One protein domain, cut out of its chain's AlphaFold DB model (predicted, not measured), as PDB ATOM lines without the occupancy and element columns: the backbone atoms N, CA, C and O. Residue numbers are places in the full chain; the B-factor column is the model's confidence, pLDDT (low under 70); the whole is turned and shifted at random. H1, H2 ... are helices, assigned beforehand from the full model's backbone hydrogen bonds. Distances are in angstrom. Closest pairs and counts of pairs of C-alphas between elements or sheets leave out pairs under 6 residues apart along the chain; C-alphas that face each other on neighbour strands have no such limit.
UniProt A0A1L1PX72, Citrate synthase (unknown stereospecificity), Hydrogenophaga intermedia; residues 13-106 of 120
ATOM      1  N   ILE A  13      41.448  41.156  12.316       97.75
ATOM      2  CA  ILE A  13      42.216  40.263  11.438       97.75
ATOM      3  C   ILE A  13      41.430  39.813  10.205       97.75
ATOM      4  O   ILE A  13      42.007  39.897   9.117       97.75
ATOM      5  N   PRO A  14      40.149  39.400  10.297       97.25
ATOM      6  CA  PRO A  14      39.368  39.042   9.114       97.25
ATOM      7  C   PRO A  14      39.305  40.175   8.085       97.25
ATOM      8  O   PRO A  14      39.535  39.938   6.898       97.25
ATOM      9  N   THR A  15      39.091  41.414   8.535       98.19
ATOM     10  CA  THR A  15      39.052  42.597   7.664       98.19
ATOM     11  C   THR A  15      40.408  42.868   7.015       98.19
ATOM     12  O   THR A  15      40.482  43.043   5.801       98.19
ATOM     13  N   LEU A  16      41.502  42.842   7.785       97.81
ATOM     14  CA  LEU A  16      42.857  43.026   7.247       97.81
ATOM     15  C   LEU A  16      43.220  41.941   6.220       97.81
ATOM     16  O   LEU A  16      43.799  42.238   5.174       97.81
ATOM     17  N   ALA A  17      42.845  40.689   6.490       97.62
ATOM     18  CA  ALA A  17      43.038  39.577   5.570       97.62
ATOM     19  C   ALA A  17      42.220  39.760   4.282       97.62
ATOM     20  O   ALA A  17      42.743  39.523   3.195       97.62
ATOM     21  N   ALA A  18      40.964  40.202   4.389       98.25
ATOM     22  CA  ALA A  18      40.104  40.470   3.239       98.25
ATOM     23  C   ALA A  18      40.667  41.589   2.350       98.25
ATOM     24  O   ALA A  18      40.775  41.402   1.140       98.25
ATOM     25  N   VAL A  19      41.117  42.700   2.942       97.94
ATOM     26  CA  VAL A  19      41.772  43.799   2.210       97.94
ATOM     27  C   VAL A  19      43.040  43.307   1.515       97.94
ATOM     28  O   VAL A  19      43.243  43.578   0.333       97.94
ATOM     29  N   SER A  20      43.868  42.530   2.213       97.75
ATOM     30  CA  SER A  20      45.074  41.942   1.628       97.75
ATOM     31  C   SER A  20      44.758  41.039   0.428       97.75
ATOM     32  O   SER A  20      45.413  41.142  -0.607       97.75
ATOM     33  N   LYS A  21      43.719  40.193   0.522       98.06
ATOM     34  CA  LYS A  21      43.254  39.340  -0.589       98.06
ATOM     35  C   LYS A  21      42.776  40.168  -1.776       98.06
ATOM     36  O   LYS A  21      43.214  39.915  -2.892       98.06
ATOM     37  N   ALA A  22      41.926  41.163  -1.524       98.38
ATOM     38  CA  ALA A  22      41.359  42.020  -2.561       98.38
ATOM     39  C   ALA A  22      42.429  42.789  -3.354       98.38
ATOM     40  O   ALA A  22      42.225  43.086  -4.524       98.38
ATOM     41  N   ASN A  23      43.579  43.068  -2.734       97.94
ATOM     42  CA  ASN A  23      44.690  43.797  -3.350       97.94
ATOM     43  C   ASN A  23      45.854  42.887  -3.794       97.94
ATOM     44  O   ASN A  23      46.914  43.389  -4.150       97.94
ATOM     45  N   GLY A  24      45.700  41.558  -3.758       97.75
ATOM     46  CA  GLY A  24      46.727  40.621  -4.238       97.75
ATOM     47  C   GLY A  24      47.919  40.389  -3.294       97.75
ATOM     48  O   GLY A  24      48.890  39.747  -3.685       97.75
ATOM     49  N   TYR A  25      47.851  40.839  -2.038       97.81
ATOM     50  CA  TYR A  25      48.937  40.719  -1.050       97.81
ATOM     51  C   TYR A  25      48.768  39.546  -0.064       97.81
ATOM     52  O   TYR A  25      49.558  39.374   0.871       97.81
ATOM     53  N   TYR A  26      47.771  38.680  -0.256       97.06
ATOM     54  CA  TYR A  26      47.545  37.515   0.608       97.06
ATOM     55  C   TYR A  26      48.455  36.329   0.235       97.06
ATOM     56  O   TYR A  26      48.018  35.314  -0.302       97.06
ATOM     57  N   GLY A  27      49.756  36.482   0.495       95.88
ATOM     58  CA  GLY A  27      50.799  35.537   0.085       95.88
ATOM     59  C   GLY A  27      51.459  34.753   1.225       95.88
ATOM     60  O   GLY A  27      50.847  34.388   2.232       95.88
ATOM     61  N   ARG A  28      52.758  34.463   1.063       97.38
ATOM     62  CA  ARG A  28      53.556  33.671   2.022       97.38
ATOM     63  C   ARG A  28      53.581  34.257   3.438       97.38
ATOM     64  O   ARG A  28      53.554  33.496   4.395       97.38
ATOM     65  N   HIS A  29      53.587  35.583   3.573       97.12
ATOM     66  CA  HIS A  29      53.661  36.255   4.874       97.12
ATOM     67  C   HIS A  29      52.376  36.075   5.687       97.12
ATOM     68  O   HIS A  29      52.443  35.818   6.884       97.12
ATOM     69  N   TRP A  30      51.214  36.104   5.027       97.44
ATOM     70  CA  TRP A  30      49.931  35.787   5.657       97.44
ATOM     71  C   TRP A  30      49.829  34.317   6.061       97.44
ATOM     72  O   TRP A  30      49.367  34.025   7.159       97.44
ATOM     73  N   ARG A  31      50.313  33.393   5.221       96.25
ATOM     74  CA  ARG A  31      50.373  31.961   5.569       96.25
ATOM     75  C   ARG A  31      51.278  31.700   6.771       96.25
ATOM     76  O   ARG A  31      50.877  30.980   7.678       96.25
ATOM     77  N   LEU A  32      52.454  32.328   6.807       96.12
ATOM     78  CA  LEU A  32      53.367  32.248   7.948       96.12
ATOM     79  C   LEU A  32      52.714  32.798   9.224       96.12
ATOM     80  O   LEU A  32      52.731  32.138  10.258       96.12
ATOM     81  N   MET A  33      52.086  33.975   9.139       96.38
ATOM     82  CA  MET A  33      51.370  34.576  10.267       96.38
ATOM     83  C   MET A  33      50.222  33.677  10.759       96.38
ATOM     84  O   MET A  33      50.025  33.541  11.962       96.38
ATOM     85  N   GLY A  34      49.508  33.026   9.836       95.69
ATOM     86  CA  GLY A  34      48.439  32.061  10.114       95.69
ATOM     87  C   GLY A  34      48.901  30.769  10.786       95.69
ATOM     88  O   GLY A  34      48.167  30.225  11.603       95.69
ATOM     89  N   ALA A  35      50.109  30.292  10.480       96.00
ATOM     90  CA  ALA A  35      50.672  29.086  11.089       96.00
ATOM     91  C   ALA A  35      51.199  29.333  12.514       96.00
ATOM     92  O   ALA A  35      51.234  28.423  13.341       96.00
ATOM     93  N   GLY A  36      51.584  30.575  12.816       95.25
ATOM     94  CA  GLY A  36      52.226  30.936  14.075       95.25
ATOM     95  C   GLY A  36      51.471  30.542  15.357       95.25
ATOM     96  O   GLY A  36      52.138  30.092  16.284       95.25
ATOM     97  N   PRO A  37      50.127  30.646  15.472       94.94
ATOM     98  CA  PRO A  37      49.438  30.281  16.711       94.94
ATOM     99  C   PRO A  37      49.559  28.788  17.035       94.94
ATOM    100  O   PRO A  37      49.672  28.434  18.205       94.94
ATOM    101  N   ALA A  38      49.565  27.926  16.011       95.69
ATOM    102  CA  ALA A  38      49.747  26.487  16.183       95.69
ATOM    103  C   ALA A  38      51.173  26.167  16.651       95.69
ATOM    104  O   ALA A  38      51.335  25.486  17.658       95.69
ATOM    105  N   VAL A  39      52.183  26.753  15.998       95.94
ATOM    106  CA  VAL A  39      53.598  26.585  16.378       95.94
ATOM    107  C   VAL A  39      53.854  27.080  17.803       95.94
ATOM    108  O   VAL A  39      54.494  26.403  18.594       95.94
ATOM    109  N   LEU A  40      53.307  28.237  18.186       95.06
ATOM    110  CA  LEU A  40      53.464  28.748  19.552       95.06
ATOM    111  C   LEU A  40      52.765  27.854  20.589       95.06
ATOM    112  O   LEU A  40      53.235  27.721  21.718       95.06
ATOM    113  N   LYS A  41      51.659  27.202  20.226       96.19
ATOM    114  CA  LYS A  41      51.027  26.226  21.115       96.19
ATOM    115  C   LYS A  41      51.937  25.024  21.373       96.19
ATOM    116  O   LYS A  41      51.984  24.566  22.508       96.19
ATOM    117  N   GLU A  42      52.629  24.546  20.347       97.12
ATOM    118  CA  GLU A  42      53.557  23.414  20.425       97.12
ATOM    119  C   GLU A  42      54.829  23.767  21.210       97.12
ATOM    120  O   GLU A  42      55.158  23.095  22.181       97.12
ATOM    121  N   GLU A  43      55.481  24.878  20.861       96.62
ATOM    122  CA  GLU A  43      56.808  25.234  21.385       96.62
ATOM    123  C   GLU A  43      56.773  25.943  22.746       96.62
ATOM    124  O   GLU A  43      57.673  25.789  23.569       96.62
ATOM    125  N   VAL A  44      55.748  26.766  22.995       92.94
ATOM    126  CA  VAL A  44      55.639  27.595  24.215       92.94
ATOM    127  C   VAL A  44      54.353  27.344  25.004       92.94
ATOM    128  O   VAL A  44      54.031  28.089  25.931       92.94
ATOM    129  N   GLY A  45      53.596  26.297  24.659       95.50
ATOM    130  CA  GLY A  45      52.408  25.856  25.399       95.50
ATOM    131  C   GLY A  45      51.203  26.796  25.301       95.50
ATOM    132  O   GLY A  45      50.206  26.600  25.997       95.50
ATOM    133  N   ARG A  46      51.266  27.845  24.466       93.12
ATOM    134  CA  ARG A  46      50.213  28.867  24.354       93.12
ATOM    135  C   ARG A  46      49.961  29.245  22.902       93.12
ATOM    136  O   ARG A  46      50.838  29.770  22.223       93.12
ATOM    137  N   ALA A  47      48.719  29.078  22.456       93.50
ATOM    138  CA  ALA A  47      48.275  29.631  21.183       93.50
ATOM    139  C   ALA A  47      48.080  31.145  21.331       93.50
ATOM    140  O   ALA A  47      47.152  31.596  21.999       93.50
ATOM    141  N   LEU A  48      48.965  31.937  20.729       95.31
ATOM    142  CA  LEU A  48      48.818  33.389  20.710       95.31
ATOM    143  C   LEU A  48      48.103  33.814  19.422       95.31
ATOM    144  O   LEU A  48      48.648  33.577  18.340       95.31
ATOM    145  N   PRO A  49      46.928  34.469  19.499       95.50
ATOM    146  CA  PRO A  49      46.209  34.900  18.307       95.50
ATOM    147  C   PRO A  49      47.014  35.937  17.518       95.50
ATOM    148  O   PRO A  49      47.850  36.673  18.059       95.50
ATOM    149  N   ILE A  50      46.729  36.047  16.224       97.19
ATOM    150  CA  ILE A  50      47.244  37.156  15.421       97.19
ATOM    151  C   ILE A  50      46.596  38.438  15.952       97.19
ATOM    152  O   ILE A  50      45.380  38.509  16.096       97.19
ATOM    153  N   ASN A  51      47.410  39.447  16.256       96.12
ATOM    154  CA  ASN A  51      46.937  40.771  16.658       96.12
ATOM    155  C   ASN A  51      47.069  41.751  15.486       96.12
ATOM    156  O   ASN A  51      47.809  41.483  14.537       96.12
ATOM    157  N   ALA A  52      46.386  42.894  15.540       95.06
ATOM    158  CA  ALA A  52      46.397  43.848  14.429       95.06
ATOM    159  C   ALA A  52      47.801  44.307  14.018       95.06
ATOM    160  O   ALA A  52      48.055  44.449  12.827       95.06
ATOM    161  N   ALA A  53      48.731  44.475  14.965       94.56
ATOM    162  CA  ALA A  53      50.121  44.800  14.637       94.56
ATOM    163  C   ALA A  53      50.781  43.697  13.787       94.56
ATOM    164  O   ALA A  53      51.434  43.997  12.792       94.56
ATOM    165  N   GLY A  54      50.565  42.425  14.134       95.12
ATOM    166  CA  GLY A  54      51.022  41.278  13.351       95.12
ATOM    167  C   GLY A  54      50.346  41.188  11.982       95.12
ATOM    168  O   GLY A  54      51.032  40.986  10.984       95.12
ATOM    169  N   GLY A  55      49.028  41.402  11.909       96.62
ATOM    170  CA  GLY A  55      48.287  41.418  10.642       96.62
ATOM    171  C   GLY A  55      48.771  42.516   9.689       96.62
ATOM    172  O   GLY A  55      49.049  42.248   8.523       96.62
ATOM    173  N   VAL A  56      48.955  43.736  10.197       95.94
ATOM    174  CA  VAL A  56      49.527  44.859   9.438       95.94
ATOM    175  C   VAL A  56      50.977  44.574   9.033       95.94
ATOM    176  O   VAL A  56      51.347  44.804   7.885       95.94
ATOM    177  N   GLY A  57      51.783  43.989   9.923       95.44
ATOM    178  CA  GLY A  57      53.144  43.558   9.600       95.44
ATOM    179  C   GLY A  57      53.192  42.527   8.467       95.44
ATOM    180  O   GLY A  57      54.043  42.626   7.587       95.44
ATOM    181  N   ALA A  58      52.249  41.579   8.430       96.62
ATOM    182  CA  ALA A  58      52.136  40.613   7.336       96.62
ATOM    183  C   ALA A  58      51.784  41.281   5.995       96.62
ATOM    184  O   ALA A  58      52.291  40.853   4.960       96.62
ATOM    185  N   ILE A  59      50.959  42.335   6.012       96.88
ATOM    186  CA  ILE A  59      50.646  43.147   4.823       96.88
ATOM    187  C   ILE A  59      51.896  43.883   4.334       96.88
ATOM    188  O   ILE A  59      52.256  43.752   3.169       96.88
ATOM    189  N   PHE A  60      52.591  44.607   5.215       96.44
ATOM    190  CA  PHE A  60      53.797  45.352   4.838       96.44
ATOM    191  C   PHE A  60      54.906  44.441   4.308       96.44
ATOM    192  O   PHE A  60      55.537  44.762   3.302       96.44
ATOM    193  N   ALA A  61      55.093  43.273   4.928       96.06
ATOM    194  CA  ALA A  61      56.027  42.269   4.433       96.06
ATOM    195  C   ALA A  61      55.611  41.734   3.052       96.06
ATOM    196  O   ALA A  61      56.461  41.566   2.184       96.06
ATOM    197  N   ALA A  62      54.314  41.511   2.816       96.44
ATOM    198  CA  ALA A  62      53.808  41.092   1.509       96.44
ATOM    199  C   ALA A  62      53.958  42.153   0.414       96.44
ATOM    200  O   ALA A  62      54.111  41.794  -0.750       96.44
ATOM    201  N   MET A  63      53.964  43.432   0.782       95.88
ATOM    202  CA  MET A  63      54.270  44.544  -0.117       95.88
ATOM    203  C   MET A  63      55.777  44.713  -0.378       95.88
ATOM    204  O   MET A  63      56.151  45.515  -1.227       95.88
ATOM    205  N   GLY A  64      56.644  43.983   0.334       95.88
ATOM    206  CA  GLY A  64      58.098  44.110   0.206       95.88
ATOM    207  C   GLY A  64      58.652  45.429   0.749       95.88
ATOM    208  O   GLY A  64      59.706  45.873   0.302       95.88
ATOM    209  N   LEU A  65      57.944  46.073   1.683       95.88
ATOM    210  CA  LEU A  65      58.370  47.353   2.243       95.88
ATOM    211  C   LEU A  65      59.563  47.186   3.184       95.88
ATOM    212  O   LEU A  65      59.643  46.227   3.956       95.88
ATOM    213  N   ASP A  66      60.438  48.189   3.177       96.38
ATOM    214  CA  ASP A  66      61.481  48.325   4.186       96.38
ATOM    215  C   ASP A  66      60.861  48.418   5.605       96.38
ATOM    216  O   ASP A  66      59.873  49.141   5.804       96.38
ATOM    217  N   PRO A  67      61.413  47.718   6.618       93.44
ATOM    218  CA  PRO A  67      60.862  47.727   7.972       93.44
ATOM    219  C   PRO A  67      60.760  49.115   8.618       93.44
ATOM    220  O   PRO A  67      59.838  49.355   9.403       93.44
ATOM    221  N   LEU A  68      61.672  50.044   8.316       95.06
ATOM    222  CA  LEU A  68      61.618  51.401   8.854       95.06
ATOM    223  C   LEU A  68      60.457  52.181   8.234       95.06
ATOM    224  O   LEU A  68      59.707  52.845   8.955       95.06
ATOM    225  N   MET A  69      60.247  52.032   6.925       95.12
ATOM    226  CA  MET A  69      59.094  52.612   6.231       95.12
ATOM    227  C   MET A  69      57.771  52.058   6.778       95.12
ATOM    228  O   MET A  69      56.855  52.822   7.087       95.12
ATOM    229  N   ALA A  70      57.690  50.741   6.982       93.94
ATOM    230  CA  ALA A  70      56.529  50.076   7.570       93.94
ATOM    231  C   ALA A  70      56.178  50.629   8.967       93.94
ATOM    232  O   ALA A  70      55.009  50.884   9.275       93.94
ATOM    233  N   ARG A  71      57.190  50.882   9.811       92.81
ATOM    234  CA  ARG A  71      56.997  51.539  11.116       92.81
ATOM    235  C   ARG A  71      56.477  52.969  10.967       92.81
ATOM    236  O   ARG A  71      55.587  53.356  11.723       92.81
ATOM    237  N   GLY A  72      56.990  53.721   9.993       95.31
ATOM    238  CA  GLY A  72      56.520  55.071   9.675       95.31
ATOM    239  C   GLY A  72      55.029  55.104   9.328       95.31
ATOM    240  O   GLY A  72      54.277  55.870   9.925       95.31
ATOM    241  N   LEU A  73      54.572  54.207   8.451       93.50
ATOM    242  CA  LEU A  73      53.151  54.087   8.096       93.50
ATOM    243  C   LEU A  73      52.274  53.755   9.311       93.50
ATOM    244  O   LEU A  73      51.207  54.343   9.496       93.50
ATOM    245  N   GLY A  74      52.742  52.852  10.177       91.75
ATOM    246  CA  GLY A  74      52.058  52.536  11.431       91.75
ATOM    247  C   GLY A  74      51.921  53.746  12.363       91.75
ATOM    248  O   GLY A  74      50.870  53.924  12.981       91.75
ATOM    249  N   LEU A  75      52.951  54.596  12.442       95.06
ATOM    250  CA  LEU A  75      52.935  55.811  13.258       95.06
ATOM    251  C   LEU A  75      51.918  56.832  12.739       95.06
ATOM    252  O   LEU A  75      51.166  57.375  13.540       95.06
ATOM    253  N   ILE A  76      51.839  57.042  11.421       95.69
ATOM    254  CA  ILE A  76      50.882  57.982  10.811       95.69
ATOM    255  C   ILE A  76      49.447  57.654  11.241       95.69
ATOM    256  O   ILE A  76      48.719  58.534  11.703       95.69
ATOM    257  N   GLY A  77      49.058  56.375  11.171       92.19
ATOM    258  CA  GLY A  77      47.728  55.940  11.607       92.19
ATOM    259  C   GLY A  77      47.461  56.194  13.096       92.19
ATOM    260  O   GLY A  77      46.345  56.542  13.475       92.19
ATOM    261  N   ARG A  78      48.482  56.070  13.956       94.88
ATOM    262  CA  ARG A  78      48.362  56.368  15.394       94.88
ATOM    263  C   ARG A  78      48.267  57.863  15.669       94.88
ATOM    264  O   ARG A  78      47.458  58.257  16.504       94.88
ATOM    265  N   SER A  79      49.035  58.681  14.955       97.56
ATOM    266  CA  SER A  79      49.001  60.137  15.090       97.56
ATOM    267  C   SER A  79      47.612  60.704  14.796       97.56
ATOM    268  O   SER A  79      47.152  61.566  15.534       97.56
ATOM    269  N   ALA A  80      46.904  60.174  13.792       96.00
ATOM    270  CA  ALA A  80      45.528  60.583  13.500       96.00
ATOM    271  C   ALA A  80      44.574  60.338  14.688       96.00
ATOM    272  O   ALA A  80      43.813  61.227  15.061       96.00
ATOM    273  N   GLY A  81      44.654  59.162  15.322       96.12
ATOM    274  CA  GLY A  81      43.852  58.848  16.510       96.12
ATOM    275  C   GLY A  81      44.214  59.705  17.726       96.12
ATOM    276  O   GLY A  81      43.331  60.156  18.447       96.12
ATOM    277  N   LEU A  82      45.504  59.990  17.931       97.50
ATOM    278  CA  LEU A  82      45.951  60.884  19.006       97.50
ATOM    279  C   LEU A  82      45.416  62.307  18.822       97.50
ATOM    280  O   LEU A  82      44.952  62.907  19.786       97.50
ATOM    281  N   ILE A  83      45.437  62.833  17.593       97.38
ATOM    282  CA  ILE A  83      44.859  64.146  17.283       97.38
ATOM    283  C   ILE A  83      43.357  64.151  17.594       97.38
ATOM    284  O   ILE A  83      42.883  65.089  18.231       97.38
ATOM    285  N   ALA A  84      42.627  63.103  17.198       96.62
ATOM    286  CA  ALA A  84      41.202  62.981  17.504       96.62
ATOM    287  C   ALA A  84      40.943  63.021  19.019       96.62
ATOM    288  O   ALA A  84      40.147  63.840  19.470       96.62
ATOM    289  N   HIS A  85      41.687  62.245  19.812       96.50
ATOM    290  CA  HIS A  85      41.546  62.252  21.271       96.50
ATOM    291  C   HIS A  85      41.874  63.605  21.916       96.50
ATOM    292  O   HIS A  85      41.203  64.005  22.861       96.50
ATOM    293  N   VAL A  86      42.861  64.350  21.405       96.44
ATOM    294  CA  VAL A  86      43.156  65.710  21.899       96.44
ATOM    295  C   VAL A  86      41.993  66.669  21.626       96.44
ATOM    296  O   VAL A  86      41.669  67.511  22.465       96.44
ATOM    297  N   LEU A  87      41.352  66.557  20.461       96.75
ATOM    298  CA  LEU A  87      40.195  67.382  20.106       96.75
ATOM    299  C   LEU A  87      38.939  67.000  20.908       96.75
ATOM    300  O   LEU A  87      38.184  67.890  21.314       96.75
ATOM    301  N   GLU A  88      38.738  65.705  21.158       96.31
ATOM    302  CA  GLU A  88      37.685  65.192  22.041       96.31
ATOM    303  C   GLU A  88      37.872  65.716  23.465       96.31
ATOM    304  O   GLU A  88      36.950  66.328  23.997       96.31
ATOM    305  N   GLU A  89      39.072  65.597  24.041       96.31
ATOM    306  CA  GLU A  89      39.363  66.071  25.403       96.31
ATOM    307  C   GLU A  89      39.172  67.590  25.539       96.31
ATOM    308  O   GLU A  89      38.730  68.071  26.579       96.31
ATOM    309  N   ARG A  90      39.435  68.370  24.480       95.62
ATOM    310  CA  ARG A  90      39.148  69.815  24.473       95.62
ATOM    311  C   ARG A  90      37.647  70.117  24.584       95.62
ATOM    312  O   ARG A  90      37.286  71.143  25.152       95.62
ATOM    313  N   SER A  91      36.798  69.277  23.994       94.50
ATOM    314  CA  SER A  91      35.350  69.517  23.882       94.50
ATOM    315  C   SER A  91      34.550  68.831  24.995       94.50
ATOM    316  O   SER A  91      33.498  69.325  25.391       94.50
ATOM    317  N   ALA A  92      35.052  67.709  25.506       94.00
ATOM    318  CA  ALA A  92      34.470  66.919  26.582       94.00
ATOM    319  C   ALA A  92      35.593  66.416  27.513       94.00
ATOM    320  O   ALA A  92      36.026  65.270  27.383       94.00
ATOM    321  N   PRO A  93      36.090  67.263  28.434       94.94
ATOM    322  CA  PRO A  93      37.232  66.916  29.275       94.94
ATOM    323  C   PRO A  93      36.932  65.756  30.230       94.94
ATOM    324  O   PRO A  93      35.959  65.795  30.986       94.94
ATOM    325  N   THR A  94      37.807  64.753  30.256       94.44
ATOM    326  CA  THR A  94      37.706  63.573  31.130       94.44
ATOM    327  C   THR A  94      38.741  63.572  32.252       94.44
ATOM    328  O   THR A  94      38.583  62.845  33.237       94.44
ATOM    329  N   GLY A  95      39.772  64.423  32.170       92.06
ATOM    330  CA  GLY A  95      40.888  64.434  33.121       92.06
ATOM    331  C   GLY A  95      40.464  64.520  34.591       92.06
ATOM    332  O   GLY A  95      41.000  63.798  35.434       92.06
ATOM    333  N   GLN A  96      39.455  65.337  34.906       90.69
ATOM    334  CA  GLN A  96      38.977  65.458  36.283       90.69
ATOM    335  C   GLN A  96      38.253  64.200  36.774       90.69
ATOM    336  O   GLN A  96      38.473  63.762  37.900       90.69
ATOM    337  N   GLN A  97      37.433  63.590  35.919       91.81
ATOM    338  CA  GLN A  97      36.707  62.363  36.250       91.81
ATOM    339  C   GLN A  97      37.679  61.208  36.511       91.81
ATOM    340  O   GLN A  97      37.489  60.440  37.451       91.81
ATOM    341  N   ILE A  98      38.748  61.114  35.714       93.25
ATOM    342  CA  ILE A  98      39.812  60.122  35.902       93.25
ATOM    343  C   ILE A  98      40.533  60.355  37.234       93.25
ATOM    344  O   ILE A  98      40.757  59.404  37.981       93.25
ATOM    345  N   TRP A  99      40.874  61.608  37.550       91.50
ATOM    346  CA  TRP A  99      41.511  61.958  38.820       91.50
ATOM    347  C   TRP A  99      40.655  61.543  40.022       91.50
ATOM    348  O   TRP A  99      41.145  60.881  40.936       91.50
ATOM    349  N   ASP A 100      39.365  61.877  39.993       90.81
ATOM    350  CA  ASP A 100      38.435  61.552  41.075       90.81
ATOM    351  C   ASP A 100      38.222  60.035  41.200       90.81
ATOM    352  O   ASP A 100      38.212  59.505  42.314       90.81
ATOM    353  N   LEU A 101      38.140  59.316  40.073       92.62
ATOM    354  CA  LEU A 101      38.064  57.854  40.052       92.62
ATOM    355  C   LEU A 101      39.276  57.226  40.744       92.62
ATOM    356  O   LEU A 101      39.096  56.378  41.616       92.62
ATOM    357  N   VAL A 102      40.496  57.643  40.392       93.50
ATOM    358  CA  VAL A 102      41.728  57.110  40.998       93.50
ATOM    359  C   VAL A 102      41.776  57.423  42.491       93.50
ATOM    360  O   VAL A 102      42.079  56.532  43.283       93.50
ATOM    361  N   LEU A 103      41.428  58.651  42.897       92.38
ATOM    362  CA  LEU A 103      41.393  58.997  44.316       92.38
ATOM    363  C   LEU A 103      40.398  58.130  45.096       92.38
ATOM    364  O   LEU A 103      40.723  57.702  46.199       92.38
ATOM    365  N   SER A 104      39.230  57.834  44.517       90.69
ATOM    366  CA  SER A 104      38.173  57.052  45.173       90.69
ATOM    367  C   SER A 104      38.531  55.582  45.430       90.69
ATOM    368  O   SER A 104      37.887  54.938  46.255       90.69
ATOM    369  N   GLN A 105      39.551  55.045  44.752       94.19
ATOM    370  CA  GLN A 105      39.962  53.645  44.904       94.19
ATOM    371  C   GLN A 105      40.786  53.384  46.169       94.19
ATOM    372  O   GLN A 105      40.937  52.227  46.562       94.19
ATOM    373  N   ASP A 106      41.306  54.429  46.820       92.25
ATOM    374  CA  ASP A 106      42.057  54.306  48.067       92.25
ATOM    375  C   ASP A 106      41.316  55.025  49.206       92.25
ATOM    376  O   ASP A 106      41.203  56.254  49.187       92.25
TER     377      ASP A 106
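What this domain is: This is residues 13 to 106 of the 120 residues of the protein "Citrate synthase (unknown stereospecificity)" of Hydrogenophaga intermedia (UniProt A0A1L1PX72). The long helix H4 runs from a head, H3 packed on H1 and H2, to a corner with H5. 94 residues are printed, with five named helices, H1 to H5: all helix. It is only just extended, close to loose: radius of gyration of the C-alphas 19.0 A, spans 49 by 33 by 24 A.

How they stand to each other: H4, residues 67 to 91, is close to but not clearly touching H3, residues 52 to 62, closest C-alphas 70 and 60, 6.1 A. H3 touches H1, residues 13 to 22. H2, residues 28 to 44, touches H3 with 28 to 33 alone, closest C-alphas 29 and 58, 5.2 A. H5, residues 95 to 104, is only just apart from H4, at 8.0 A. Every O i to N i+4 pair is within hydrogen-bond range but in H2, 11 of 13, and H4, 20 of 21.

Where its parts are: H4, 37.1 A long, begins at C-alpha 67 (60.862, 47.727, 7.972); H5 ends at C-alpha 104 (38.173, 57.052, 45.173).

The domain as a whole: The printed part has no cut and no residue under pLDDT 70.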